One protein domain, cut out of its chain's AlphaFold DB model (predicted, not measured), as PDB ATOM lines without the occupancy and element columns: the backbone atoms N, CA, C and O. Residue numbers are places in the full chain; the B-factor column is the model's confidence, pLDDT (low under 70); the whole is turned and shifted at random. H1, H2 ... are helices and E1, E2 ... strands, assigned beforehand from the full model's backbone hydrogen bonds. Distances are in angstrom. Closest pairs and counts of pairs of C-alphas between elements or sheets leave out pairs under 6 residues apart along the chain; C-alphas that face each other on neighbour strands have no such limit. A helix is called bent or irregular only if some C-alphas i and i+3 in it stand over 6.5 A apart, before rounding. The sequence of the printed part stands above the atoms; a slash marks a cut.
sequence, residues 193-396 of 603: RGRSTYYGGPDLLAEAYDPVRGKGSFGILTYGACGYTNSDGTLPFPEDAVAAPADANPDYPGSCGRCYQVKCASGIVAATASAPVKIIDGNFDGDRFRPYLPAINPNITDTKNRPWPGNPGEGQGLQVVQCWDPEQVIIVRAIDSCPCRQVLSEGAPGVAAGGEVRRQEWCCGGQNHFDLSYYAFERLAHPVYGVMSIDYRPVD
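This is residues 193 to 396 of the 603 residues of an uncharacterized protein of Edaphochlamys debaryana (UniProt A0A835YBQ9). With little regular structure, a small closed mixed barrel of strands E1-E7-E2-E4-E3-E8 has H2 packed outside it; H1 and the antiparallel hairpin E5 and E6 lie off it. The 204 printed residues, mixed in class with 63 in named elements, run E1-H1-E2-E3-E4-E5-E6-E7-H2-E8. The whole is compact, radius of gyration of the C-alphas 15.9 A, spanning 46 by 44 by 35 A.

E1, residues 193 to 199, is parallel to its neighbour E7, residues 368 to 373, with N 195 and O 368 within hydrogen-bond range at 2.9 A. H1, residues 203 to 213, is irregular: C-alphas 208 and 211 are 7.3 A apart. The closest C-alphas of E1 and H2, residues 374 to 380, are Tyr 198 and Tyr 374, 5.3 A.

E1 begins at C-alpha 193 (33.497, 42.204, -45.840). E2 is residues 242 to 245, E3 259 to 264, E4 329 to 334, E5 341 to 344, E6 356 to 359. E8, residues 388 to 395, ends at (21.867, 38.957, -55.640), 21.1 A long.

The printed part has no cut; no printed residue is under 70 in pLDDT. Residues 265 to 328 form a long link.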
ATOM      1  N   ARG A 193      33.502  42.002 -47.294       96.62
ATOM      2  CA  ARG A 193      33.497  42.204 -45.840       96.62
ATOM      3  C   ARG A 193      32.841  43.546 -45.523       96.62
ATOM      4  O   ARG A 193      33.225  44.572 -46.078       96.62
ATOM      5  N   GLY A 194      31.894  43.534 -44.599       96.62
ATOM      6  CA  GLY A 194      31.284  44.724 -44.023       96.62
ATOM      7  C   GLY A 194      30.971  44.525 -42.544       96.62
ATOM      8  O   GLY A 194      31.439  43.581 -41.903       96.62
ATOM      9  N   ARG A 195      30.142  45.414 -42.008       97.06
ATOM     10  CA  ARG A 195      29.546  45.298 -40.674       97.06
ATOM     11  C   ARG A 195      28.034  45.494 -40.732       97.06
ATOM     12  O   ARG A 195      27.504  46.038 -41.699       97.06
ATOM     13  N   SER A 196      27.353  45.068 -39.680       98.12
ATOM     14  CA  SER A 196      25.940  45.351 -39.470       98.12
ATOM     15  C   SER A 196      25.664  45.746 -38.026       98.12
ATOM     16  O   SER A 196      26.203  45.141 -37.101       98.12
ATOM     17  N   THR A 197      24.801  46.743 -37.855       97.94
ATOM     18  CA  THR A 197      23.975  46.937 -36.652       97.94
ATOM     19  C   THR A 197      22.535  46.541 -36.995       97.94
ATOM     20  O   THR A 197      22.314  45.892 -38.027       97.94
ATOM     21  N   TYR A 198      21.561  46.851 -36.139       97.88
ATOM     22  CA  TYR A 198      20.161  46.544 -36.417       97.88
ATOM     23  C   TYR A 198      19.173  47.605 -35.930       97.88
ATOM     24  O   TYR A 198      19.453  48.372 -35.007       97.88
ATOM     25  N   TYR A 199      17.987  47.579 -36.536       96.56
ATOM     26  CA  TYR A 199      16.848  48.442 -36.226       96.56
ATOM     27  C   TYR A 199      15.535  47.644 -36.121       96.56
ATOM     28  O   TYR A 199      15.477  46.474 -36.504       96.56
ATOM     29  N   GLY A 200      14.488  48.246 -35.550       95.31
ATOM     30  CA  GLY A 200      13.188  47.601 -35.332       95.31
ATOM     31  C   GLY A 200      13.222  46.483 -34.286       95.31
ATOM     32  O   GLY A 200      12.757  45.377 -34.548       95.31
ATOM     33  N   GLY A 201      13.822  46.747 -33.122       93.69
ATOM     34  CA  GLY A 201      13.835  45.802 -31.999       93.69
ATOM     35  C   GLY A 201      12.453  45.639 -31.340       93.69
ATOM     36  O   GLY A 201      11.714  46.621 -31.264       93.69
ATOM     37  N   PRO A 202      12.101  44.440 -30.838       94.88
ATOM     38  CA  PRO A 202      10.830  44.185 -30.157       94.88
ATOM     39  C   PRO A 202      10.777  44.856 -28.776       94.88
ATOM     40  O   PRO A 202      11.818  45.131 -28.176       94.88
ATOM     41  N   ASP A 203       9.570  45.031 -28.227       93.00
ATOM     42  CA  ASP A 203       9.339  45.735 -26.953       93.00
ATOM     43  C   ASP A 203      10.205  45.205 -25.795       93.00
ATOM     44  O   ASP A 203      10.817  45.998 -25.089       93.00
ATOM     45  N   LEU A 204      10.370  43.882 -25.660       92.88
ATOM     46  CA  LEU A 204      11.239  43.257 -24.644       92.88
ATOM     47  C   LEU A 204      12.697  43.763 -24.699       92.88
ATOM     48  O   LEU A 204      13.362  43.889 -23.672       92.88
ATOM     49  N   LEU A 205      13.202  44.046 -25.902       93.19
ATOM     50  CA  LEU A 205      14.537  44.601 -26.108       93.19
ATOM     51  C   LEU A 205      14.554  46.110 -25.838       93.19
ATOM     52  O   LEU A 205      15.502  46.618 -25.244       93.19
ATOM     53  N   ALA A 206      13.512  46.827 -26.263       92.06
ATOM     54  CA  ALA A 206      13.370  48.256 -26.007       92.06
ATOM     55  C   ALA A 206      13.313  48.536 -24.494       92.06
ATOM     56  O   ALA A 206      14.151  49.270 -23.979       92.06
ATOM     57  N   GLU A 207      12.428  47.866 -23.752       92.94
ATOM     58  CA  GLU A 207      12.289  47.984 -22.292       92.94
ATOM     59  C   GLU A 207      13.602  47.718 -21.535       92.94
ATOM     60  O   GLU A 207      13.885  48.378 -20.533       92.94
ATOM     61  N   ALA A 208      14.436  46.801 -22.034       93.75
ATOM     62  CA  ALA A 208      15.712  46.447 -21.420       93.75
ATOM     63  C   ALA A 208      16.807  47.527 -21.532       93.75
ATOM     64  O   ALA A 208      17.737  47.521 -20.720       93.75
ATOM     65  N   TYR A 209      16.727  48.426 -22.522       93.75
ATOM     66  CA  TYR A 209      17.804  49.376 -22.848       93.75
ATOM     67  C   TYR A 209      17.358  50.842 -22.946       93.75
ATOM     68  O   TYR A 209      18.163  51.736 -22.679       93.75
ATOM     69  N   ASP A 210      16.091  51.122 -23.254       89.56
ATOM     70  CA  ASP A 210      15.519  52.473 -23.324       89.56
ATOM     71  C   ASP A 210      15.662  53.304 -22.024       89.56
ATOM     72  O   ASP A 210      15.793  54.525 -22.149       89.56
ATOM     73  N   PRO A 211      15.745  52.739 -20.794       88.94
ATOM     74  CA  PRO A 211      16.097  53.510 -19.594       88.94
ATOM     75  C   PRO A 211      17.471  54.203 -19.651       88.94
ATOM     76  O   PRO A 211      17.697  55.163 -18.918       88.94
ATOM     77  N   VAL A 212      18.380  53.735 -20.517       85.94
ATOM     78  CA  VAL A 212      19.697  54.349 -20.773       85.94
ATOM     79  C   VAL A 212      19.760  54.993 -22.162       85.94
ATOM     80  O   VAL A 212      20.380  56.042 -22.325       85.94
ATOM     81  N   ARG A 213      19.115  54.390 -23.169       85.19
ATOM     82  CA  ARG A 213      19.183  54.828 -24.574       85.19
ATOM     83  C   ARG A 213      18.105  55.842 -24.989       85.19
ATOM     84  O   ARG A 213      18.238  56.448 -26.050       85.19
ATOM     85  N   GLY A 214      17.068  56.044 -24.175       83.06
ATOM     86  CA  GLY A 214      15.865  56.809 -24.520       83.06
ATOM     87  C   GLY A 214      14.831  55.965 -25.277       83.06
ATOM     88  O   GLY A 214      15.189  55.014 -25.962       83.06
ATOM     89  N   LYS A 215      13.537  56.296 -25.151       83.44
ATOM     90  CA  LYS A 215      12.447  55.476 -25.711       83.44
ATOM     91  C   LYS A 215      12.549  55.315 -27.235       83.44
ATOM     92  O   LYS A 215      12.652  56.316 -27.936       83.44
ATOM     93  N   GLY A 216      12.421  54.093 -27.750       80.25
ATOM     94  CA  GLY A 216      12.448  53.816 -29.192       80.25
ATOM     95  C   GLY A 216      13.853  53.861 -29.797       80.25
ATOM     96  O   GLY A 216      14.008  54.091 -30.995       80.25
ATOM     97  N   SER A 217      14.887  53.631 -28.982       80.44
ATOM     98  CA  SER A 217      16.306  53.726 -29.364       80.44
ATOM     99  C   SER A 217      16.782  52.747 -30.451       80.44
ATOM    100  O   SER A 217      17.933  52.814 -30.897       80.44
ATOM    101  N   PHE A 218      15.920  51.820 -30.867       88.19
ATOM    102  CA  PHE A 218      16.159  50.852 -31.939       88.19
ATOM    103  C   PHE A 218      15.460  51.222 -33.258       88.19
ATOM    104  O   PHE A 218      15.554  50.458 -34.210       88.19
ATOM    105  N   GLY A 219      14.774  52.366 -33.350       88.94
ATOM    106  CA  GLY A 219      14.041  52.755 -34.560       88.94
ATOM    107  C   GLY A 219      12.865  51.823 -34.887       88.94
ATOM    108  O   GLY A 219      12.435  51.024 -34.057       88.94
ATOM    109  N   ILE A 220      12.340  51.937 -36.107       92.00
ATOM    110  CA  ILE A 220      11.178  51.188 -36.609       92.00
ATOM    111  C   ILE A 220      11.466  50.659 -38.019       92.00
ATOM    112  O   ILE A 220      12.183  51.307 -38.772       92.00
ATOM    113  N   LEU A 221      10.910  49.497 -38.384       94.44
ATOM    114  CA  LEU A 221      11.042  48.952 -39.748       94.44
ATOM    115  C   LEU A 221      10.102  49.645 -40.755       94.44
ATOM    116  O   LEU A 221      10.305  49.563 -41.966       94.44
ATOM    117  N   THR A 222       9.050  50.289 -40.251       94.94
ATOM    118  CA  THR A 222       7.972  50.927 -41.014       94.94
ATOM    119  C   THR A 222       8.277  52.394 -41.302       94.94
ATOM    120  O   THR A 222       9.011  53.048 -40.568       94.94
ATOM    121  N   TYR A 223       7.714  52.919 -42.392       93.44
ATOM    122  CA  TYR A 223       7.981  54.266 -42.921       93.44
ATOM    123  C   TYR A 223       9.455  54.514 -43.298       93.44
ATOM    124  O   TYR A 223       9.874  55.659 -43.474       93.44
ATOM    125  N   GLY A 224      10.222  53.431 -43.474       94.12
ATOM    126  CA  GLY A 224      11.596  53.458 -43.956       94.12
ATOM    127  C   GLY A 224      11.723  54.102 -45.337       94.12
ATOM    128  O   GLY A 224      10.783  54.153 -46.132       94.12
ATOM    129  N   ALA A 225      12.912  54.602 -45.648       95.38
ATOM    130  CA  ALA A 225      13.156  55.543 -46.726       95.38
ATOM    131  C   ALA A 225      12.963  54.994 -48.153       95.38
ATOM    132  O   ALA A 225      13.028  55.792 -49.088       95.38
ATOM    133  N   CYS A 226      12.728  53.694 -48.381       97.56
ATOM    134  CA  CYS A 226      12.249  53.217 -49.689       97.56
ATOM    135  C   CYS A 226      10.726  53.367 -49.868       97.56
ATOM    136  O   CYS A 226      10.237  53.225 -50.986       97.56
ATOM    137  N   GLY A 227      10.008  53.704 -48.789       96.81
ATOM    138  CA  GLY A 227       8.575  53.996 -48.743       96.81
ATOM    139  C   GLY A 227       7.669  52.765 -48.649       96.81
ATOM    140  O   GLY A 227       6.452  52.901 -48.668       96.81
ATOM    141  N   TYR A 228       8.240  51.562 -48.517       97.50
ATOM    142  CA  TYR A 228       7.538  50.271 -48.579       97.50
ATOM    143  C   TYR A 228       6.706  49.955 -47.321       97.50
ATOM    144  O   TYR A 228       6.918  48.954 -46.642       97.50
ATOM    145  N   THR A 229       5.758  50.814 -46.975       97.31
ATOM    146  CA  THR A 229       4.830  50.634 -45.854       97.31
ATOM    147  C   THR A 229       3.425  50.939 -46.343       97.31
ATOM    148  O   THR A 229       3.200  51.931 -47.027       97.31
ATOM    149  N   ASN A 230       2.483  50.056 -46.036       97.88
ATOM    150  CA  ASN A 230       1.082  50.211 -46.413       97.88
ATOM    151  C   ASN A 230       0.377  51.237 -45.505       97.88
ATOM    152  O   ASN A 230       0.851  51.540 -44.411       97.88
ATOM    153  N   SER A 231      -0.801  51.727 -45.900       97.06
ATOM    154  CA  SER A 231      -1.547  52.739 -45.129       97.06
ATOM    155  C   SER A 231      -2.120  52.248 -43.790       97.06
ATOM    156  O   SER A 231      -2.682  53.039 -43.039       97.06
ATOM    157  N   ASP A 232      -2.008  50.953 -43.485       96.62
ATOM    158  CA  ASP A 232      -2.298  50.356 -42.173       96.62
ATOM    159  C   ASP A 232      -1.035  50.152 -41.309       96.62
ATOM    160  O   ASP A 232      -1.105  49.548 -40.242       96.62
ATOM    161  N   GLY A 233       0.124  50.627 -41.773       95.75
ATOM    162  CA  GLY A 233       1.420  50.453 -41.124       95.75
ATOM    163  C   GLY A 233       2.101  49.106 -41.387       95.75
ATOM    164  O   GLY A 233       3.206  48.905 -40.897       95.75
ATOM    165  N   THR A 234       1.507  48.182 -42.153       96.38
ATOM    166  CA  THR A 234       2.139  46.878 -42.433       96.38
ATOM    167  C   THR A 234       3.257  46.970 -43.473       96.38
ATOM    168  O   THR A 234       3.186  47.757 -44.424       96.38
ATOM    169  N   LEU A 235       4.268  46.108 -43.334       95.88
ATOM    170  CA  LEU A 235       5.271  45.874 -44.370       95.88
ATOM    171  C   LEU A 235       4.792  44.815 -45.381       95.88
ATOM    172  O   LEU A 235       4.169  43.830 -44.986       95.88
ATOM    173  N   PRO A 236       5.118  44.964 -46.678       95.50
ATOM    174  CA  PRO A 236       4.867  43.959 -47.713       95.50
ATOM    175  C   PRO A 236       5.984  42.897 -47.812       95.50
ATOM    176  O   PRO A 236       5.961  42.068 -48.718       95.50
ATOM    177  N   PHE A 237       6.969  42.923 -46.905       96.12
ATOM    178  CA  PHE A 237       8.117  42.012 -46.864       96.12
ATOM    179  C   PHE A 237       8.286  41.422 -45.450       96.12
ATOM    180  O   PHE A 237       7.962  42.121 -44.486       96.12
ATOM    181  N   PRO A 238       8.794  40.182 -45.293       96.94
ATOM    182  CA  PRO A 238       8.995  39.571 -43.978       96.94
ATOM    183  C   PRO A 238       9.973  40.366 -43.108       96.94
ATOM    184  O   PRO A 238      11.047  40.754 -43.570       96.94
ATOM    185  N   GLU A 239       9.636  40.559 -41.832       96.81
ATOM    186  CA  GLU A 239      10.449  41.361 -40.908       96.81
ATOM    187  C   GLU A 239      11.851  40.781 -40.664       96.81
ATOM    188  O   GLU A 239      12.730  41.515 -40.234       96.81
ATOM    189  N   ASP A 240      12.109  39.504 -40.959       97.94
ATOM    190  CA  ASP A 240      13.420  38.847 -40.843       97.94
ATOM    191  C   ASP A 240      14.216  38.778 -42.161       97.94
ATOM    192  O   ASP A 240      15.278  38.154 -42.210       97.94
ATOM    193  N   ALA A 241      13.719  39.435 -43.214       97.94
ATOM    194  CA  ALA A 241      14.285  39.438 -44.564       97.94
ATOM    195  C   ALA A 241      14.489  40.864 -45.119       97.94
ATOM    196  O   ALA A 241      14.415  41.083 -46.332       97.94
ATOM    197  N   VAL A 242      14.735  41.857 -44.254       98.62
ATOM    198  CA  VAL A 242      14.857  43.276 -44.645       98.62
ATOM    199  C   VAL A 242      16.038  44.000 -43.990       98.62
ATOM    200  O   VAL A 242      16.527  43.604 -42.930       98.62
ATOM    201  N   ALA A 243      16.522  45.051 -44.657       98.62
ATOM    202  CA  ALA A 243      17.687  45.832 -44.253       98.62
ATOM    203  C   ALA A 243      17.651  47.290 -44.759       98.62
ATOM    204  O   ALA A 243      16.868  47.657 -45.638       98.62
ATOM    205  N   ALA A 244      18.582  48.090 -44.244       98.44
ATOM    206  CA  ALA A 244      18.841  49.478 -44.584       98.44
ATOM    207  C   ALA A 244      20.351  49.669 -44.880       98.44
ATOM    208  O   ALA A 244      21.152  49.824 -43.951       98.44
ATOM    209  N   PRO A 245      20.798  49.616 -46.152       97.75
ATOM    210  CA  PRO A 245      22.191  49.897 -46.509       97.75
ATOM    211  C   PRO A 245      22.588  51.336 -46.154       97.75
ATOM    212  O   PRO A 245      21.771  52.257 -46.220       97.75
ATOM    213  N   ALA A 246      23.858  51.535 -45.798       97.12
ATOM    214  CA  ALA A 246      24.396  52.858 -45.504       97.12
ATOM    215  C   ALA A 246      24.563  53.732 -46.748       97.12
ATOM    216  O   ALA A 246      25.002  53.257 -47.795       97.12
ATOM    217  N   ASP A 247      24.286  55.032 -46.609       94.62
ATOM    218  CA  ASP A 247      24.389  55.994 -47.716       94.62
ATOM    219  C   ASP A 247      25.823  56.225 -48.234       94.62
ATOM    220  O   ASP A 247      26.017  56.673 -49.367       94.62
ATOM    221  N   ALA A 248      26.822  55.850 -47.430       94.31
ATOM    222  CA  ALA A 248      28.233  55.829 -47.794       94.31
ATOM    223  C   ALA A 248      28.682  54.548 -48.533       94.31
ATOM    224  O   ALA A 248      29.821  54.508 -49.006       94.31
ATOM    225  N   ASN A 249      27.842  53.506 -48.648       95.00
ATOM    226  CA  ASN A 249      28.204  52.294 -49.393       95.00
ATOM    227  C   ASN A 249      28.370  52.620 -50.896       95.00
ATOM    228  O   ASN A 249      27.526  53.326 -51.461       95.00
ATOM    229  N   PRO A 250      29.387  52.077 -51.598       93.00
ATOM    230  CA  PRO A 250      29.570  52.323 -53.035       93.00
ATOM    231  C   PRO A 250      28.364  51.907 -53.896       93.00
ATOM    232  O   PRO A 250      28.096  52.529 -54.926       93.00
ATOM    233  N   ASP A 251      27.624  50.886 -53.455       92.94
ATOM    234  CA  ASP A 251      26.420  50.345 -54.089       92.94
ATOM    235  C   ASP A 251      25.096  50.877 -53.512       92.94
ATOM    236  O   ASP A 251      24.029  50.354 -53.823       92.94
ATOM    237  N   TYR A 252      25.126  51.940 -52.707       95.19
ATOM    238  CA  TYR A 252      23.912  52.618 -52.243       95.19
ATOM    239  C   TYR A 252      23.034  53.258 -53.350       95.19
ATOM    240  O   TYR A 252      21.810  53.270 -53.205       95.19
ATOM    241  N   PRO A 253      23.569  53.789 -54.470       94.56
ATOM    242  CA  PRO A 253      22.722  54.330 -55.535       94.56
ATOM    243  C   PRO A 253      21.802  53.254 -56.121       94.56
ATOM    244  O   PRO A 253      22.255  52.162 -56.455       94.56
ATOM    245  N   GLY A 254      20.504  53.531 -56.207       95.31
ATOM    246  CA  GLY A 254      19.467  52.574 -56.600       95.31
ATOM    247  C   GLY A 254      19.313  51.379 -55.649       95.31
ATOM    248  O   GLY A 254      18.822  50.340 -56.076       95.31
ATOM    249  N   SER A 255      19.765  51.455 -54.390       96.88
ATOM    250  CA  SER A 255      19.751  50.283 -53.499       96.88
ATOM    251  C   SER A 255      18.352  49.797 -53.128       96.88
ATOM    252  O   SER A 255      18.195  48.615 -52.840       96.88
ATOM    253  N   CYS A 256      17.345  50.673 -53.120       98.00
ATOM    254  CA  CYS A 256      15.982  50.317 -52.731       98.00
ATOM    255  C   CYS A 256      15.443  49.136 -53.547       98.00
ATOM    256  O   CYS A 256      15.570  49.084 -54.769       98.00
ATOM    257  N   GLY A 257      14.888  48.149 -52.848       97.50
ATOM    258  CA  GLY A 257      14.314  46.951 -53.448       97.50
ATOM    259  C   GLY A 257      15.333  45.887 -53.858       97.50
ATOM    260  O   GLY A 257      14.898  44.775 -54.156       97.50
ATOM    261  N   ARG A 258      16.651  46.165 -53.842       97.62
ATOM    262  CA  ARG A 258      17.701  45.156 -54.089       97.62
ATOM    263  C   ARG A 258      17.734  44.096 -52.998       97.62
ATOM    264  O   ARG A 258      17.478  44.399 -51.833       97.62
ATOM    265  N   CYS A 259      18.143  42.892 -53.384       98.12
ATOM    266  CA  CYS A 259      18.378  41.779 -52.480       98.12
ATOM    267  C   CYS A 259      19.878  41.536 -52.288       98.12
ATOM    268  O   CYS A 259      20.687  41.689 -53.206       98.12
ATOM    269  N   TYR A 260      20.242  41.145 -51.072       98.62
ATOM    270  CA  TYR A 260      21.608  40.840 -50.676       98.62
ATOM    271  C   TYR A 260      21.634  39.511 -49.933       98.62
ATOM    272  O   TYR A 260      20.862  39.313 -48.995       98.62
ATOM    273  N   GLN A 261      22.551  38.622 -50.314       98.62
ATOM    274  CA  GLN A 261      22.938  37.502 -49.461       98.62
ATOM    275  C   GLN A 261      23.902  38.018 -48.394       98.62
ATOM    276  O   GLN A 261      24.865  38.717 -48.716       98.62
ATOM    277  N   VAL A 262      23.641  37.675 -47.134       98.69
ATOM    278  CA  VAL A 262      24.405  38.114 -45.960       98.69
ATOM    279  C   VAL A 262      24.688  36.908 -45.069       98.69
ATOM    280  O   VAL A 262      23.783  36.120 -44.793       98.69
ATOM    281  N   LYS A 263      25.925  36.775 -44.585       98.06
ATOM    282  CA  LYS A 263      26.290  35.855 -43.499       98.06
ATOM    283  C   LYS A 263      27.144  36.562 -42.450       98.06
ATOM    284  O   LYS A 263      27.836  37.530 -42.758       98.06
ATOM    285  N   CYS A 264      27.095  36.098 -41.206       98.44
ATOM    286  CA  CYS A 264      27.930  36.634 -40.131       98.44
ATOM    287  C   CYS A 264      29.363  36.080 -40.225       98.44
ATOM    288  O   CYS A 264      29.568  34.929 -40.607       98.44
ATOM    289  N   ALA A 265      30.351  36.899 -39.859       97.81
ATOM    290  CA  ALA A 265      31.761  36.522 -39.821       97.81
ATOM    291  C   ALA A 265      32.300  36.609 -38.380       97.81
ATOM    292  O   ALA A 265      32.587  37.701 -37.885       97.81
ATOM    293  N   SER A 266      32.436  35.459 -37.707       97.56
ATOM    294  CA  SER A 266      32.908  35.376 -36.316       97.56
ATOM    295  C   SER A 266      34.323  35.933 -36.156       97.56
ATOM    296  O   SER A 266      35.211  35.599 -36.940       97.56
ATOM    297  N   GLY A 267      34.552  36.719 -35.103       97.12
ATOM    298  CA  GLY A 267      35.835  37.358 -34.803       97.12
ATOM    299  C   GLY A 267      35.691  38.844 -34.466       97.12
ATOM    300  O   GLY A 267      34.600  39.324 -34.145       97.12
ATOM    301  N   ILE A 268      36.811  39.568 -34.501       97.38
ATOM    302  CA  ILE A 268      36.871  41.012 -34.210       97.38
ATOM    303  C   ILE A 268      36.000  41.808 -35.198       97.38
ATOM    304  O   ILE A 268      36.084  41.616 -36.414       97.38
ATOM    305  N   VAL A 269      35.195  42.743 -34.687       97.38
ATOM    306  CA  VAL A 269      34.381  43.634 -35.529       97.38
ATOM    307  C   VAL A 269      35.189  44.838 -36.002       97.38
ATOM    308  O   VAL A 269      35.872  45.489 -35.213       97.38
ATOM    309  N   ALA A 270      35.111  45.150 -37.296       94.38
ATOM    310  CA  ALA A 270      35.880  46.224 -37.917       94.38
ATOM    311  C   ALA A 270      35.146  47.584 -37.879       94.38
ATOM    312  O   ALA A 270      34.057  47.748 -38.435       94.38
ATOM    313  N   ALA A 271      35.778  48.588 -37.266       91.44
ATOM    314  CA  ALA A 271      35.338  49.985 -37.314       91.44
ATOM    315  C   ALA A 271      35.754  50.652 -38.637       91.44
ATOM    316  O   ALA A 271      34.997  51.430 -39.218       91.44
ATOM    317  N   THR A 272      36.938  50.308 -39.151       89.56
ATOM    318  CA  THR A 272      37.432  50.739 -40.469       89.56
ATOM    319  C   THR A 272      38.142  49.589 -41.192       89.56
ATOM    320  O   THR A 272      38.244  48.484 -40.660       89.56
ATOM    321  N   ALA A 273      38.679  49.836 -42.387       84.31
ATOM    322  CA  ALA A 273      39.564  48.912 -43.101       84.31
ATOM    323  C   ALA A 273      40.825  48.475 -42.315       84.31
ATOM    324  O   ALA A 273      41.481  47.521 -42.724       84.31
ATOM    325  N   SER A 274      41.186  49.158 -41.220       85.81
ATOM    326  CA  SER A 274      42.407  48.886 -40.440       85.81
ATOM    327  C   SER A 274      42.269  49.060 -38.920       85.81
ATOM    328  O   SER A 274      43.267  48.960 -38.207       85.81
ATOM    329  N   ALA A 275      41.064  49.326 -38.405       94.00
ATOM    330  CA  ALA A 275      40.815  49.524 -36.978       94.00
ATOM    331  C   ALA A 275      39.641  48.660 -36.483       94.00
ATOM    332  O   ALA A 275      38.595  48.633 -37.141       94.00
ATOM    333  N   PRO A 276      39.769  47.993 -35.320       96.56
ATOM    334  CA  PRO A 276      38.667  47.281 -34.688       96.56
ATOM    335  C   PRO A 276      37.723  48.244 -33.957       96.56
ATOM    336  O   PRO A 276      38.147  49.315 -33.518       96.56
ATOM    337  N   VAL A 277      36.470  47.828 -33.778       96.94
ATOM    338  CA  VAL A 277      35.525  48.461 -32.849       96.94
ATOM    339  C   VAL A 277      36.019  48.240 -31.424       96.94
ATOM    340  O   VAL A 277      36.244  47.100 -30.997       96.94
ATOM    341  N   LYS A 278      36.179  49.335 -30.683       97.62
ATOM    342  CA  LYS A 278      36.620  49.312 -29.284       97.62
ATOM    343  C   LYS A 278      35.446  49.453 -28.329       97.62
ATOM    344  O   LYS A 278      34.426  50.032 -28.678       97.62
ATOM    345  N   ILE A 279      35.626  48.984 -27.103       98.06
ATOM    346  CA  ILE A 279      34.722  49.230 -25.979       98.06
ATOM    347  C   ILE A 279      35.475  50.133 -25.003       98.06
ATOM    348  O   ILE A 279      36.510  49.746 -24.464       98.06
ATOM    349  N   ILE A 280      34.979  51.355 -24.824       97.44
ATOM    350  CA  ILE A 280      35.573  52.395 -23.979       97.44
ATOM    351  C   ILE A 280      34.452  52.942 -23.099       97.44
ATOM    352  O   ILE A 280      33.429  53.382 -23.619       97.44
ATOM    353  N   ASP A 281      34.614  52.861 -21.777       96.06
ATOM    354  CA  ASP A 281      33.655  53.359 -20.780       96.06
ATOM    355  C   ASP A 281      32.192  52.943 -21.060       96.06
ATOM    356  O   ASP A 281      31.265  53.750 -21.007       96.06
ATOM    357  N   GLY A 282      31.988  51.667 -21.420       96.00
ATOM    358  CA  GLY A 282      30.670  51.096 -21.738       96.00
ATOM    359  C   GLY A 282      30.096  51.484 -23.109       96.00
ATOM    360  O   GLY A 282      28.915  51.252 -23.356       96.00
ATOM    361  N   ASN A 283      30.895  52.068 -24.006       96.88
ATOM    362  CA  ASN A 283      30.451  52.597 -25.299       96.88
ATOM    363  C   ASN A 283      31.364  52.166 -26.458       96.88
ATOM    364  O   ASN A 283      32.575  52.007 -26.289       96.88
ATOM    365  N   PHE A 284      30.793  52.008 -27.655       96.44
ATOM    366  CA  PHE A 284      31.547  51.683 -28.864       96.44
ATOM    367  C   PHE A 284      32.393  52.880 -29.310       96.44
ATOM    368  O   PHE A 284      31.887  53.972 -29.554       96.44
ATOM    369  N   ASP A 285      33.706  52.673 -29.373       95.50
ATOM    370  CA  ASP A 285      34.741  53.675 -29.658       95.50
ATOM    371  C   ASP A 285      34.691  54.927 -28.748       95.50
ATOM    372  O   ASP A 285      35.254  55.966 -29.089       95.50
ATOM    373  N   GLY A 286      34.031  54.832 -27.586       94.25
ATOM    374  CA  GLY A 286      33.791  55.952 -26.664       94.25
ATOM    375  C   GLY A 286      32.619  56.868 -27.049       94.25
ATOM    376  O   GLY A 286      32.408  57.897 -26.408       94.25
ATOM    377  N   ASP A 287      31.840  56.520 -28.075       91.50
ATOM    378  CA  ASP A 287      30.670  57.290 -28.496       91.50
ATOM    379  C   ASP A 287      29.445  56.968 -27.629       91.50
ATOM    380  O   ASP A 287      28.822  55.915 -27.766       91.50
ATOM    381  N   ARG A 288      29.057  57.926 -26.778       89.12
ATOM    382  CA  ARG A 288      27.893  57.842 -25.876       89.12
ATOM    383  C   ARG A 288      26.551  57.529 -26.557       89.12
ATOM    384  O   ARG A 288      25.596  57.183 -25.868       89.12
ATOM    385  N   PHE A 289      26.434  57.720 -27.873       86.88
ATOM    386  CA  PHE A 289      25.222  57.398 -28.631       86.88
ATOM    387  C   PHE A 289      25.211  55.946 -29.144       86.88
ATOM    388  O   PHE A 289      24.169  55.446 -29.573       86.88
ATOM    389  N   ARG A 290      26.349  55.244 -29.050       91.69
ATOM    390  CA  ARG A 290      26.546  53.841 -29.433       91.69
ATOM    391  C   ARG A 290      26.947  52.999 -28.204       91.69
ATOM    392  O   ARG A 290      28.068  52.496 -28.153       91.69
ATOM    393  N   PRO A 291      26.071  52.831 -27.194       94.50
ATOM    394  CA  PRO A 291      26.410  52.078 -25.990       94.50
ATOM    395  C   PRO A 291      26.607  50.585 -26.267       94.50
ATOM    396  O   PRO A 291      25.903  49.978 -27.076       94.50
ATOM    397  N   TYR A 292      27.542  49.986 -25.534       97.25
ATOM    398  CA  TYR A 292      27.783  48.550 -25.517       97.25
ATOM    399  C   TYR A 292      26.703  47.879 -24.655       97.25
ATOM    400  O   TYR A 292      26.735  47.960 -23.428       97.25
ATOM    401  N   LEU A 293      25.715  47.244 -25.295       96.88
ATOM    402  CA  LEU A 293      24.497  46.744 -24.633       96.88
ATOM    403  C   LEU A 293      24.742  45.838 -23.400       96.88
ATOM    404  O   LEU A 293      24.023  46.015 -22.412       96.88
ATOM    405  N   PRO A 294      25.761  44.949 -23.358       97.19
ATOM    406  CA  PRO A 294      26.080  44.161 -22.162       97.19
ATOM    407  C   PRO A 294      26.441  44.992 -20.923       97.19
ATOM    408  O   PRO A 294      26.195  44.535 -19.811       97.19
ATOM    409  N   ALA A 295      26.965  46.214 -21.088       96.62
ATOM    410  CA  ALA A 295      27.244  47.124 -19.971       96.62
ATOM    411  C   ALA A 295      25.978  47.785 -19.390       96.62
ATOM    412  O   ALA A 295      26.035  48.348 -18.298       96.62
ATOM    413  N   ILE A 296      24.842  47.711 -20.094       95.94
ATOM    414  CA  ILE A 296      23.525  48.122 -19.584       95.94
ATOM    415  C   ILE A 296      22.806  46.910 -18.982       95.94
ATOM    416  O   ILE A 296      22.397  46.937 -17.824       95.94
ATOM    417  N   ASN A 297      22.648  45.844 -19.773       96.31
ATOM    418  CA  ASN A 297      21.996  44.611 -19.345       96.31
ATOM    419  C   ASN A 297      22.467  43.418 -20.204       96.31
ATOM    420  O   ASN A 297      22.078  43.323 -21.372       96.31
ATOM    421  N   PRO A 298      23.270  42.489 -19.656       95.56
ATOM    422  CA  PRO A 298      23.715  41.288 -20.362       95.56
ATOM    423  C   PRO A 298      22.745  40.102 -20.208       95.56
ATOM    424  O   PRO A 298      22.936  39.076 -20.850       95.56
ATOM    425  N   ASN A 299      21.718  40.214 -19.357       95.75
ATOM    426  CA  ASN A 299      20.830  39.109 -18.971       95.75
ATOM    427  C   ASN A 299      19.558  39.026 -19.835       95.75
ATOM    428  O   ASN A 299      18.528  38.527 -19.383       95.75
ATOM    429  N   ILE A 300      19.616  39.545 -21.062       94.69
ATOM    430  CA  ILE A 300      18.513  39.512 -22.025       94.69
ATOM    431  C   ILE A 300      18.662  38.303 -22.943       94.69
ATOM    432  O   ILE A 300      19.738  38.059 -23.492       94.69
ATOM    433  N   THR A 301      17.566  37.567 -23.115       97.00
ATOM    434  CA  THR A 301      17.408  36.560 -24.167       97.00
ATOM    435  C   THR A 301      16.845  37.189 -25.436       97.00
ATOM    436  O   THR A 301      16.084  38.156 -25.372       97.00
ATOM    437  N   ASP A 302      17.149  36.605 -26.588       96.62
ATOM    438  CA  ASP A 302      16.469  36.944 -27.841       96.62
ATOM    439  C   ASP A 302      15.044  36.357 -27.946       96.62
ATOM    440  O   ASP A 302      14.560  35.688 -27.027       96.62
ATOM    441  N   THR A 303      14.335  36.611 -29.057       97.31
ATOM    442  CA  THR A 303      12.946  36.138 -29.235       97.31
ATOM    443  C   THR A 303      12.848  34.624 -29.441       97.31
ATOM    444  O   THR A 303      11.764  34.052 -29.312       97.31
ATOM    445  N   LYS A 304      13.980  33.946 -29.664       97.12
ATOM    446  CA  LYS A 304      14.116  32.481 -29.637       97.12
ATOM    447  C   LYS A 304      14.488  31.936 -28.253       97.12
ATOM    448  O   LYS A 304      14.715  30.733 -28.121       97.12
ATOM    449  N   ASN A 305      14.472  32.775 -27.213       97.25
ATOM    450  CA  ASN A 305      14.833  32.455 -25.826       97.25
ATOM    451  C   ASN A 305      16.287  31.971 -25.659       97.25
ATOM    452  O   ASN A 305      16.613  31.302 -24.674       97.25
ATOM    453  N   ARG A 306      17.181  32.286 -26.605       97.19
ATOM    454  CA  ARG A 306      18.608  31.973 -26.469       97.19
ATOM    455  C   ARG A 306      19.244  33.010 -25.540       97.19
ATOM    456  O   ARG A 306      18.909  34.187 -25.650       97.19
ATOM    457  N   PRO A 307      20.137  32.612 -24.619       97.19
ATOM    458  CA  PRO A 307      20.872  33.557 -23.793       97.19
ATOM    459  C   PRO A 307      22.003  34.223 -24.585       97.19
ATOM    460  O   PRO A 307      22.556  33.648 -25.525       97.19
ATOM    461  N   TRP A 308      22.405  35.403 -24.122       97.25
ATOM    462  CA  TRP A 308      23.620  36.092 -24.545       97.25
ATOM    463  C   TRP A 308      24.872  35.198 -24.363       97.25
ATOM    464  O   TRP A 308      25.194  34.844 -23.227       97.25
ATOM    465  N   PRO A 309      25.608  34.833 -25.437       96.62
ATOM    466  CA  PRO A 309      26.802  33.981 -25.338       96.62
ATOM    467  C   PRO A 309      28.051  34.699 -24.794       96.62
ATOM    468  O   PRO A 309      29.052  34.044 -24.508       96.62
ATOM    469  N   GLY A 310      28.009  36.027 -24.641       97.00
ATOM    470  CA  GLY A 310      29.150  36.838 -24.217       97.00
ATOM    471  C   GLY A 310      30.024  37.348 -25.368       97.00
ATOM    472  O   GLY A 310      29.929  36.912 -26.519       97.00
ATOM    473  N   ASN A 311      30.911  38.286 -25.038       97.44
ATOM    474  CA  ASN A 311      31.923  38.832 -25.939       97.44
ATOM    475  C   ASN A 311      33.324  38.393 -25.465       97.44
ATOM    476  O   ASN A 311      33.821  38.917 -24.465       97.44
ATOM    477  N   PRO A 312      34.006  37.470 -26.167       95.94
ATOM    478  CA  PRO A 312      35.322  36.987 -25.746       95.94
ATOM    479  C   PRO A 312      36.448  38.035 -25.873       95.94
ATOM    480  O   PRO A 312      37.537  37.813 -25.350       95.94
ATOM    481  N   GLY A 313      36.207  39.179 -26.530       96.44
ATOM    482  CA  GLY A 313      37.141  40.310 -26.598       96.44
ATOM    483  C   GLY A 313      36.937  41.392 -25.537       96.44
ATOM    484  O   GLY A 313      37.739  42.325 -25.477       96.44
ATOM    485  N   GLU A 314      35.908  41.292 -24.689       95.94
ATOM    486  CA  GLU A 314      35.536  42.363 -23.751       95.94
ATOM    487  C   GLU A 314      36.677  42.716 -22.784       95.94
ATOM    488  O   GLU A 314      37.004  43.888 -22.607       95.94
ATOM    489  N   GLY A 315      37.385  41.706 -22.263       96.12
ATOM    490  CA  GLY A 315      38.571  41.887 -21.411       96.12
ATOM    491  C   GLY A 315      39.794  42.510 -22.108       96.12
ATOM    492  O   GLY A 315      40.801  42.763 -21.452       96.12
ATOM    493  N   GLN A 316      39.722  42.754 -23.420       96.81
ATOM    494  CA  GLN A 316      40.721  43.482 -24.215       96.81
ATOM    495  C   GLN A 316      40.195  44.848 -24.699       96.81
ATOM    496  O   GLN A 316      40.896  45.550 -25.427       96.81
ATOM    497  N   GLY A 317      38.968  45.231 -24.321       97.19
ATOM    498  CA  GLY A 317      38.294  46.423 -24.837       97.19
ATOM    499  C   GLY A 317      37.920  46.308 -26.317       97.19
ATOM    500  O   GLY A 317      37.918  47.318 -27.019       97.19
ATOM    501  N   LEU A 318      37.645  45.094 -26.811       97.69
ATOM    502  CA  LEU A 318      37.313  44.812 -28.211       97.69
ATOM    503  C   LEU A 318      35.904  44.230 -28.351       97.69
ATOM    504  O   LEU A 318      35.473  43.405 -27.545       97.69
ATOM    505  N   GLN A 319      35.213  44.604 -29.426       98.00
ATOM    506  CA  GLN A 319      33.990  43.929 -29.853       98.00
ATOM    507  C   GLN A 319      34.336  42.684 -30.681       98.00
ATOM    508  O   GLN A 319      34.956  42.789 -31.744       98.00
ATOM    509  N   VAL A 320      33.900  41.510 -30.221       97.94
ATOM    510  CA  VAL A 320      34.107  40.222 -30.896       97.94
ATOM    511  C   VAL A 320      32.791  39.468 -30.948       97.94
ATOM    512  O   VAL A 320      32.167  39.245 -29.914       97.94
ATOM    513  N   VAL A 321      32.384  39.057 -32.147       97.44
ATOM    514  CA  VAL A 321      31.123  38.336 -32.361       97.44
ATOM    515  C   VAL A 321      31.367  36.851 -32.562       97.44
ATOM    516  O   VAL A 321      32.264  36.452 -33.305       97.44
ATOM    517  N   GLN A 322      30.517  36.039 -31.937       97.25
ATOM    518  CA  GLN A 322      30.302  34.645 -32.289       97.25
ATOM    519  C   GLN A 322      28.968  34.529 -33.040       97.25
ATOM    520  O   GLN A 322      27.904  34.806 -32.483       97.25
ATOM    521  N   CYS A 323      29.023  34.125 -34.310       98.06
ATOM    522  CA  CYS A 323      27.831  33.772 -35.079       98.06
ATOM    523  C   CYS A 323      27.197  32.485 -34.529       98.06
ATOM    524  O   CYS A 323      27.902  31.632 -33.984       98.06
ATOM    525  N   TRP A 324      25.891  32.302 -34.736       97.69
ATOM    526  CA  TRP A 324      25.228  31.024 -34.437       97.69
ATOM    527  C   TRP A 324      25.721  29.897 -35.351       97.69
ATOM    528  O   TRP A 324      25.978  28.787 -34.890       97.69
ATOM    529  N   ASP A 325      25.889  30.222 -36.631       97.75
ATOM    530  CA  ASP A 325      26.500  29.400 -37.670       97.75
ATOM    531  C   ASP A 325      27.182  30.360 -38.674       97.75
ATOM    532  O   ASP A 325      26.502  31.237 -39.216       97.75
ATOM    533  N   PRO A 326      28.508  30.268 -38.898       95.38
ATOM    534  CA  PRO A 326      29.229  31.140 -39.830       95.38
ATOM    535  C   PRO A 326      28.971  30.816 -41.311       95.38
ATOM    536  O   PRO A 326      29.361  31.604 -42.174       95.38
ATOM    537  N   GLU A 327      28.331  29.689 -41.635       97.56
ATOM    538  CA  GLU A 327      27.920  29.337 -43.000       97.56
ATOM    539  C   GLU A 327      26.426  29.578 -43.263       97.56
ATOM    540  O   GLU A 327      25.979  29.464 -44.407       97.56
ATOM    541  N   GLN A 328      25.655  30.005 -42.256       98.12
ATOM    542  CA  GLN A 328      24.263  30.389 -42.458       98.12
ATOM    543  C   GLN A 328      24.165  31.692 -43.262       98.12
ATOM    544  O   GLN A 328      24.447  32.786 -42.768       98.12
ATOM    545  N   VAL A 329      23.678  31.573 -44.496       98.44
ATOM    546  CA  VAL A 329      23.302  32.705 -45.347       98.44
ATOM    547  C   VAL A 329      21.828  33.052 -45.123       98.44
ATOM    548  O   VAL A 329      20.965  32.174 -45.090       98.44
ATOM    549  N   ILE A 330      21.532  34.344 -45.009       98.50
ATOM    550  CA  ILE A 330      20.181  34.902 -45.137       98.50
ATOM    551  C   ILE A 330      20.109  35.792 -46.380       98.50
ATOM    552  O   ILE A 330      21.137  36.255 -46.876       98.50
ATOM    553  N   ILE A 331      18.896  36.049 -46.868       98.50
ATOM    554  CA  ILE A 331      18.643  37.025 -47.933       98.50
ATOM    555  C   ILE A 331      17.834  38.167 -47.339       98.50
ATOM    556  O   ILE A 331      16.827  37.928 -46.674       98.50
ATOM    557  N   VAL A 332      18.290  39.398 -47.566       98.69
ATOM    558  CA  VAL A 332      17.619  40.612 -47.097       98.69
ATOM    559  C   VAL A 332      17.377  41.585 -48.242       98.69
ATOM    560  O   VAL A 332      18.247  41.786 -49.092       98.69
ATOM    561  N   ARG A 333      16.196  42.205 -48.258       98.38
ATOM    562  CA  ARG A 333      15.831  43.272 -49.194       98.38
ATOM    563  C   ARG A 333      16.074  44.644 -48.565       98.38
ATOM    564  O   ARG A 333      15.706  44.875 -47.417       98.38
ATOM    565  N   ALA A 334      16.652  45.573 -49.318       98.44
ATOM    566  CA  ALA A 334      16.785  46.959 -48.882       98.44
ATOM    567  C   ALA A 334      15.416  47.672 -48.907       98.44
ATOM    568  O   ALA A 334      14.869  47.902 -49.988       98.44
ATOM    569  N   ILE A 335      14.869  48.014 -47.735       98.12
ATOM    570  CA  ILE A 335      13.569  48.712 -47.578       98.12
ATOM    571  C   ILE A 335      13.704  50.131 -47.004       98.12
ATOM    572  O   ILE A 335      12.745  50.905 -46.979       98.12
ATOM    573  N   ASP A 336      14.898  50.470 -46.538       97.69
ATOM    574  CA  ASP A 336      15.232  51.732 -45.890       97.69
ATOM    575  C   ASP A 336      16.701  52.089 -46.210       97.69
ATOM    576  O   ASP A 336      17.328  51.497 -47.092       97.69
ATOM    577  N   SER A 337      17.265  53.069 -45.518       96.12
ATOM    578  CA  SER A 337      18.655  53.501 -45.607       96.12
ATOM    579  C   SER A 337      19.187  53.870 -44.230       96.12
ATOM    580  O   SER A 337      18.467  54.486 -43.455       96.12
ATOM    581  N   CYS A 338      20.459  53.587 -43.968       96.44
ATOM    582  CA  CYS A 338      21.205  54.114 -42.824       96.44
ATOM    583  C   CYS A 338      21.868  55.437 -43.282       96.44
ATOM    584  O   CYS A 338      22.884  55.387 -43.982       96.44
ATOM    585  N   PRO A 339      21.308  56.634 -42.993       94.44
ATOM    586  CA  PRO A 339      21.901  57.891 -43.442       94.44
ATOM    587  C   PRO A 339      23.080  58.294 -42.554       94.44
ATOM    588  O   PRO A 339      22.934  58.413 -41.335       94.44
ATOM    589  N   CYS A 340      24.231  58.605 -43.146       93.56
ATOM    590  CA  CYS A 340      25.370  59.179 -42.438       93.56
ATOM    591  C   CYS A 340      25.014  60.530 -41.800       93.56
ATOM    592  O   CYS A 340      25.467  60.825 -40.695       93.56
ATOM    593  N   ARG A 341      24.155  61.330 -42.446       91.94
ATOM    594  CA  ARG A 341      23.616  62.585 -41.896       91.94
ATOM    595  C   ARG A 341      22.143  62.421 -41.518       91.94
ATOM    596  O   ARG A 341      21.253  62.800 -42.277       91.94
ATOM    597  N   GLN A 342      21.892  61.876 -40.332       88.75
ATOM    598  CA  GLN A 342      20.544  61.714 -39.791       88.75
ATOM    599  C   GLN A 342      19.988  63.073 -39.347       88.75
ATOM    600  O   GLN A 342      20.579  63.755 -38.511       88.75
ATOM    601  N   VAL A 343      18.845  63.468 -39.908       87.06
ATOM    602  CA  VAL A 343      18.083  64.643 -39.468       87.06
ATOM    603  C   VAL A 343      16.990  64.160 -38.522       87.06
ATOM    604  O   VAL A 343      16.182  63.317 -38.898       87.06
ATOM    605  N   LEU A 344      16.981  64.684 -37.301       84.94
ATOM    606  CA  LEU A 344      16.019  64.348 -36.260       84.94
ATOM    607  C   LEU A 344      15.134  65.563 -35.980       84.94
ATOM    608  O   LEU A 344      15.631  66.653 -35.684       84.94
ATOM    609  N   SER A 345      13.820  65.375 -36.081       85.62
ATOM    610  CA  SER A 345      12.839  66.420 -35.799       85.62
ATOM    611  C   SER A 345      12.803  66.791 -34.315       85.62
ATOM    612  O   SER A 345      13.132  65.997 -33.431       85.62
ATOM    613  N   GLU A 346      12.353  68.012 -34.031       88.12
ATOM    614  CA  GLU A 346      11.984  68.408 -32.675       88.12
ATOM    615  C   GLU A 346      10.934  67.447 -32.088       88.12
ATOM    616  O   GLU A 346      10.020  66.998 -32.782       88.12
ATOM    617  N   GLY A 347      11.081  67.114 -30.803       82.25
ATOM    618  CA  GLY A 347      10.206  66.170 -30.102       82.25
ATOM    619  C   GLY A 347      10.551  64.690 -30.303       82.25
ATOM    620  O   GLY A 347       9.954  63.847 -29.633       82.25
ATOM    621  N   ALA A 348      11.522  64.350 -31.159       79.56
ATOM    622  CA  ALA A 348      12.038  62.986 -31.247       79.56
ATOM    623  C   ALA A 348      12.746  62.556 -29.932       79.56
ATOM    624  O   ALA A 348      13.302  63.398 -29.217       79.56
ATOM    625  N   PRO A 349      12.748  61.256 -29.573       71.88
ATOM    626  CA  PRO A 349      13.320  60.792 -28.309       71.88
ATOM    627  C   PRO A 349      14.808  61.135 -28.148       71.88
ATOM    628  O   PRO A 349      15.644  60.787 -28.978       71.88
ATOM    629  N   GLY A 350      15.144  61.820 -27.051       74.12
ATOM    630  CA  GLY A 350      16.523  62.226 -26.755       74.12
ATOM    631  C   GLY A 350      17.086  63.305 -27.690       74.12
ATOM    632  O   GLY A 350      18.305  63.379 -27.845       74.12
ATOM    633  N   VAL A 351      16.232  64.111 -28.329       79.88
ATOM    634  CA  VAL A 351      16.604  65.182 -29.273       79.88
ATOM    635  C   VAL A 351      16.281  66.555 -28.681       79.88
ATOM    636  O   VAL A 351      15.328  66.710 -27.918       79.88
ATOM    637  N   ALA A 352      17.109  67.554 -28.994       80.62
ATOM    638  CA  ALA A 352      16.951  68.915 -28.489       80.62
ATOM    639  C   ALA A 352      15.738  69.654 -29.094       80.62
ATOM    640  O   ALA A 352      15.232  69.312 -30.166       80.62
ATOM    641  N   ALA A 353      15.300  70.717 -28.411       85.50
ATOM    642  CA  ALA A 353      14.353  71.680 -28.973       85.50
ATOM    643  C   ALA A 353      14.945  72.341 -30.234       85.50
ATOM    644  O   ALA A 353      16.139  72.640 -30.278       85.50
ATOM    645  N   GLY A 354      14.118  72.543 -31.258       85.69
ATOM    646  CA  GLY A 354      14.540  72.889 -32.621       85.69
ATOM    647  C   GLY A 354      15.082  71.724 -33.471       85.69
ATOM    648  O   GLY A 354      15.412  71.943 -34.636       85.69
ATOM    649  N   GLY A 355      15.148  70.497 -32.937       88.56
ATOM    650  CA  GLY A 355      15.668  69.319 -33.638       88.56
ATOM    651  C   GLY A 355      17.196  69.197 -33.594       88.56
ATOM    652  O   GLY A 355      17.895  70.008 -32.986       88.56
ATOM    653  N   GLU A 356      17.736  68.158 -34.231       87.25
ATOM    654  CA  GLU A 356      19.179  67.890 -34.258       87.25
ATOM    655  C   GLU A 356      19.599  67.229 -35.578       87.25
ATOM    656  O   GLU A 356      18.824  66.524 -36.219       87.25
ATOM    657  N   VAL A 357      20.852  67.428 -35.988       86.50
ATOM    658  CA  VAL A 357      21.458  66.687 -37.100       86.50
ATOM    659  C   VAL A 357      22.643  65.901 -36.561       86.50
ATOM    660  O   VAL A 357      23.642  66.494 -36.152       86.50
ATOM    661  N   ARG A 358      22.538  64.572 -36.572       87.38
ATOM    662  CA  ARG A 358      23.572  63.660 -36.071       87.38
ATOM    663  C   ARG A 358      24.372  63.047 -37.212       87.38
ATOM    664  O   ARG A 358      23.842  62.763 -38.288       87.38
ATOM    665  N   ARG A 359      25.659  62.817 -36.949       90.81
ATOM    666  CA  ARG A 359      26.516  61.974 -37.784       90.81
ATOM    667  C   ARG A 359      26.410  60.539 -37.266       90.81
ATOM    668  O   ARG A 359      26.770  60.285 -36.123       90.81
ATOM    669  N   GLN A 360      25.885  59.617 -38.069       90.94
ATOM    670  CA  GLN A 360      25.768  58.211 -37.673       90.94
ATOM    671  C   GLN A 360      27.042  57.459 -38.056       90.94
ATOM    672  O   GLN A 360      27.165  56.979 -39.179       90.94
ATOM    673  N   GLU A 361      27.995  57.350 -37.129       91.69
ATOM    674  CA  GLU A 361      29.318  56.752 -37.388       91.69
ATOM    675  C   GLU A 361      29.255  55.333 -37.986       91.69
ATOM    676  O   GLU A 361      30.096  54.982 -38.811       91.69
ATOM    677  N   TRP A 362      28.219  54.547 -37.666       93.94
ATOM    678  CA  TRP A 362      27.979  53.251 -38.310       93.94
ATOM    679  C   TRP A 362      27.681  53.365 -39.811       93.94
ATOM    680  O   TRP A 362      28.286  52.633 -40.594       93.94
ATOM    681  N   CYS A 363      26.839  54.312 -40.231       95.44
ATOM    682  CA  CYS A 363      26.576  54.571 -41.646       95.44
ATOM    683  C   CYS A 363      27.742  55.301 -42.340       95.44
ATOM    684  O   CYS A 363      27.939  55.160 -43.543       95.44
ATOM    685  N   CYS A 364      28.519  56.108 -41.608       90.12
ATOM    686  CA  CYS A 364      29.503  57.046 -42.160       90.12
ATOM    687  C   CYS A 364      30.845  56.426 -42.608       90.12
ATOM    688  O   CYS A 364      31.914  57.004 -42.381       90.12
ATOM    689  N   GLY A 365      30.791  55.292 -43.303       79.44
ATOM    690  CA  GLY A 365      31.932  54.683 -43.984       79.44
ATOM    691  C   GLY A 365      32.964  54.039 -43.053       79.44
ATOM    692  O   GLY A 365      32.659  53.545 -41.968       79.44
ATOM    693  N   GLY A 366      34.213  53.963 -43.522       86.00
ATOM    694  CA  GLY A 366      35.285  53.184 -42.887       86.00
ATOM    695  C   GLY A 366      35.199  51.682 -43.186       86.00
ATOM    696  O   GLY A 366      36.221  51.076 -43.498       86.00
ATOM    697  N   GLN A 367      33.992  51.113 -43.140       91.56
ATOM    698  CA  GLN A 367      33.596  49.804 -43.674       91.56
ATOM    699  C   GLN A 367      32.219  49.941 -44.336       91.56
ATOM    700  O   GLN A 367      31.455  50.835 -43.968       91.56
ATOM    701  N   ASN A 368      31.887  49.045 -45.269       95.44
ATOM    702  CA  ASN A 368      30.529  48.967 -45.815       95.44
ATOM    703  C   ASN A 368      29.564  48.471 -44.724       95.44
ATOM    704  O   ASN A 368      29.916  47.585 -43.938       95.44
ATOM    705  N   HIS A 369      28.363  49.049 -44.661       97.81
ATOM    706  CA  HIS A 369      27.458  48.898 -43.517       97.81
ATOM    707  C   HIS A 369      25.995  48.664 -43.909       97.81
ATOM    708  O   HIS A 369      25.505  49.233 -44.885       97.81
ATOM    709  N   PHE A 370      25.297  47.859 -43.107       98.31
ATOM    710  CA  PHE A 370      23.851  47.632 -43.182       98.31
ATOM    711  C   PHE A 370      23.245  47.656 -41.777       98.31
ATOM    712  O   PHE A 370      23.695  46.912 -40.907       98.31
ATOM    713  N   ASP A 371      22.173  48.415 -41.563       98.19
ATOM    714  CA  ASP A 371      21.255  48.075 -40.474       98.19
ATOM    715  C   ASP A 371      20.353  46.945 -40.965       98.19
ATOM    716  O   ASP A 371      19.516  47.133 -41.844       98.19
ATOM    717  N   LEU A 372      20.549  45.737 -40.445       98.81
ATOM    718  CA  LEU A 372      19.600  44.645 -40.654       98.81
ATOM    719  C   LEU A 372      18.367  44.897 -39.780       98.81
ATOM    720  O   LEU A 372      18.470  45.557 -38.747       98.81
ATOM    721  N   SER A 373      17.202  44.347 -40.109       98.62
ATOM    722  CA  SER A 373      16.166  44.261 -39.076       98.62
ATOM    723  C   SER A 373      16.678  43.464 -37.871       98.62
ATOM    724  O   SER A 373      17.538  42.587 -38.009       98.62
ATOM    725  N   TYR A 374      16.123  43.724 -36.686       98.31
ATOM    726  CA  TYR A 374      16.413  42.941 -35.484       98.31
ATOM    727  C   TYR A 374      16.318  41.436 -35.759       98.31
ATOM    728  O   TYR A 374      17.234  40.693 -35.425       98.31
ATOM    729  N   TYR A 375      15.255  40.988 -36.431       98.38
ATOM    730  CA  TYR A 375      15.019  39.572 -36.703       98.38
ATOM    731  C   TYR A 375      16.005  38.982 -37.728       98.38
ATOM    732  O   TYR A 375      16.431  37.836 -37.573       98.38
ATOM    733  N   ALA A 376      16.434  39.758 -38.731       98.69
ATOM    734  CA  ALA A 376      17.487  39.352 -39.664       98.69
ATOM    735  C   ALA A 376      18.859  39.253 -38.967       98.69
ATOM    736  O   ALA A 376      19.599  38.294 -39.185       98.69
ATOM    737  N   PHE A 377      19.182  40.193 -38.071       98.75
ATOM    738  CA  PHE A 377      20.385  40.130 -37.232       98.75
ATOM    739  C   PHE A 377      20.345  38.913 -36.295       98.75
ATOM    740  O   PHE A 377      21.305  38.149 -36.221       98.75
ATOM    741  N   GLU A 378      19.212  38.699 -35.621       98.50
ATOM    742  CA  GLU A 378      18.982  37.636 -34.635       98.50
ATOM    743  C   GLU A 378      19.085  36.230 -35.251       98.50
ATOM    744  O   GLU A 378      19.546  35.284 -34.602       98.50
ATOM    745  N   ARG A 379      18.771  36.086 -36.547       98.56
ATOM    746  CA  ARG A 379      19.072  34.870 -37.317       98.56
ATOM    747  C   ARG A 379      20.570  34.563 -37.393       98.56
ATOM    748  O   ARG A 379      20.902  33.385 -37.447       98.56
ATOM    749  N   LEU A 380      21.463  35.554 -37.388       98.69
ATOM    750  CA  LEU A 380      22.906  35.378 -37.611       98.69
ATOM    751  C   LEU A 380      23.754  35.390 -36.323       98.69
ATOM    752  O   LEU A 380      24.665  34.570 -36.187       98.69
ATOM    753  N   ALA A 381      23.454  36.283 -35.378       98.50
ATOM    754  CA  ALA A 381      24.146  36.411 -34.090       98.50
ATOM    755  C   ALA A 381      23.177  36.884 -32.987       98.50
ATOM    756  O   ALA A 381      22.036  37.245 -33.269       98.50
ATOM    757  N   HIS A 382      23.591  36.877 -31.715       98.38
ATOM    758  CA  HIS A 382      22.727  37.358 -30.628       98.38
ATOM    759  C   HIS A 382      22.617  38.900 -30.659       98.38
ATOM    760  O   HIS A 382      23.655  39.561 -30.591       98.38
ATOM    761  N   PRO A 383      21.415  39.512 -30.698       97.94
ATOM    762  CA  PRO A 383      21.260  40.967 -30.848       97.94
ATOM    763  C   PRO A 383      21.962  41.810 -29.779       97.94
ATOM    764  O   PRO A 383      22.395  42.919 -30.056       97.94
ATOM    765  N   VAL A 384      22.178  41.271 -28.576       97.62
ATOM    766  CA  VAL A 384      22.938  41.952 -27.507       97.62
ATOM    767  C   VAL A 384      24.406  42.247 -27.896       97.62
ATOM    768  O   VAL A 384      25.035  43.091 -27.265       97.62
ATOM    769  N   TYR A 385      24.937  41.685 -28.996       98.12
ATOM    770  CA  TYR A 385      26.188  42.174 -29.595       98.12
ATOM    771  C   TYR A 385      26.100  43.646 -30.030       98.12
ATOM    772  O   TYR A 385      27.124  44.324 -30.052       98.12
ATOM    773  N   GLY A 386      24.923  44.154 -30.401       97.06
ATOM    774  CA  GLY A 386      24.731  45.489 -30.977       97.06
ATOM    775  C   GLY A 386      25.215  45.584 -32.427       97.06
ATOM    776  O   GLY A 386      24.443  45.954 -33.305       97.06
ATOM    777  N   VAL A 387      26.478  45.217 -32.676       98.00
ATOM    778  CA  VAL A 387      27.168  45.283 -33.974       98.00
ATOM    779  C   VAL A 387      27.941  43.989 -34.271       98.00
ATOM    780  O   VAL A 387      28.560  43.418 -33.371       98.00
ATOM    781  N   MET A 388      27.946  43.539 -35.530       98.19
ATOM    782  CA  MET A 388      28.685  42.357 -35.998       98.19
ATOM    783  C   MET A 388      29.434  42.583 -37.313       98.19
ATOM    784  O   MET A 388      29.062  43.441 -38.109       98.19
ATOM    785  N   SER A 389      30.471  41.779 -37.560       97.94
ATOM    786  CA  SER A 389      31.075  41.632 -38.889       97.94
ATOM    787  C   SER A 389      30.189  40.743 -39.762       97.94
ATOM    788  O   SER A 389      29.700  39.708 -39.303       97.94
ATOM    789  N   ILE A 390      30.025  41.119 -41.028       98.25
ATOM    790  CA  ILE A 390      29.306  40.331 -42.033       98.25
ATOM    791  C   ILE A 390      30.146  40.162 -43.295       98.25
ATOM    792  O   ILE A 390      30.960  41.022 -43.635       98.25
ATOM    793  N   ASP A 391      29.890  39.081 -44.020       98.31
ATOM    794  CA  ASP A 391      30.183  38.988 -45.444       98.31
ATOM    795  C   ASP A 391      28.867  39.138 -46.202       98.31
ATOM    796  O   ASP A 391      27.874  38.487 -45.864       98.31
ATOM    797  N   TYR A 392      28.843  39.988 -47.229       98.31
ATOM    798  CA  TYR A 392      27.652  40.202 -48.052       98.31
ATOM    799  C   TYR A 392      27.958  40.203 -49.553       98.31
ATOM    800  O   TYR A 392      29.091  40.445 -49.974       98.31
ATOM    801  N   ARG A 393      26.935  39.951 -50.374       97.38
ATOM    802  CA  ARG A 393      26.972  40.164 -51.829       97.38
ATOM    803  C   ARG A 393      25.585  40.509 -52.381       97.38
ATOM    804  O   ARG A 393      24.598  39.984 -51.864       97.38
ATOM    805  N   PRO A 394      25.482  41.360 -53.416       97.25
ATOM    806  CA  PRO A 394      24.218  41.583 -54.107       97.25
ATOM    807  C   PRO A 394      23.785  40.314 -54.855       97.25
ATOM    808  O   PRO A 394      24.619  39.584 -55.399       97.25
ATOM    809  N   VAL A 395      22.480  40.062 -54.893       97.00
ATOM    810  CA  VAL A 395      21.867  38.957 -55.640       97.00
ATOM    811  C   VAL A 395      20.627  39.430 -56.385       97.00
ATOM    812  O   VAL A 395      20.002  40.425 -56.011       97.00
ATOM    813  N   ASP A 396      20.260  38.706 -57.437       95.31
ATOM    814  CA  ASP A 396      18.922  38.816 -58.003       95.31
ATOM    815  C   ASP A 396      17.856  38.385 -56.975       95.31
ATOM    816  O   ASP A 396      18.064  37.446 -56.208       95.31
TER     817      ASP A 396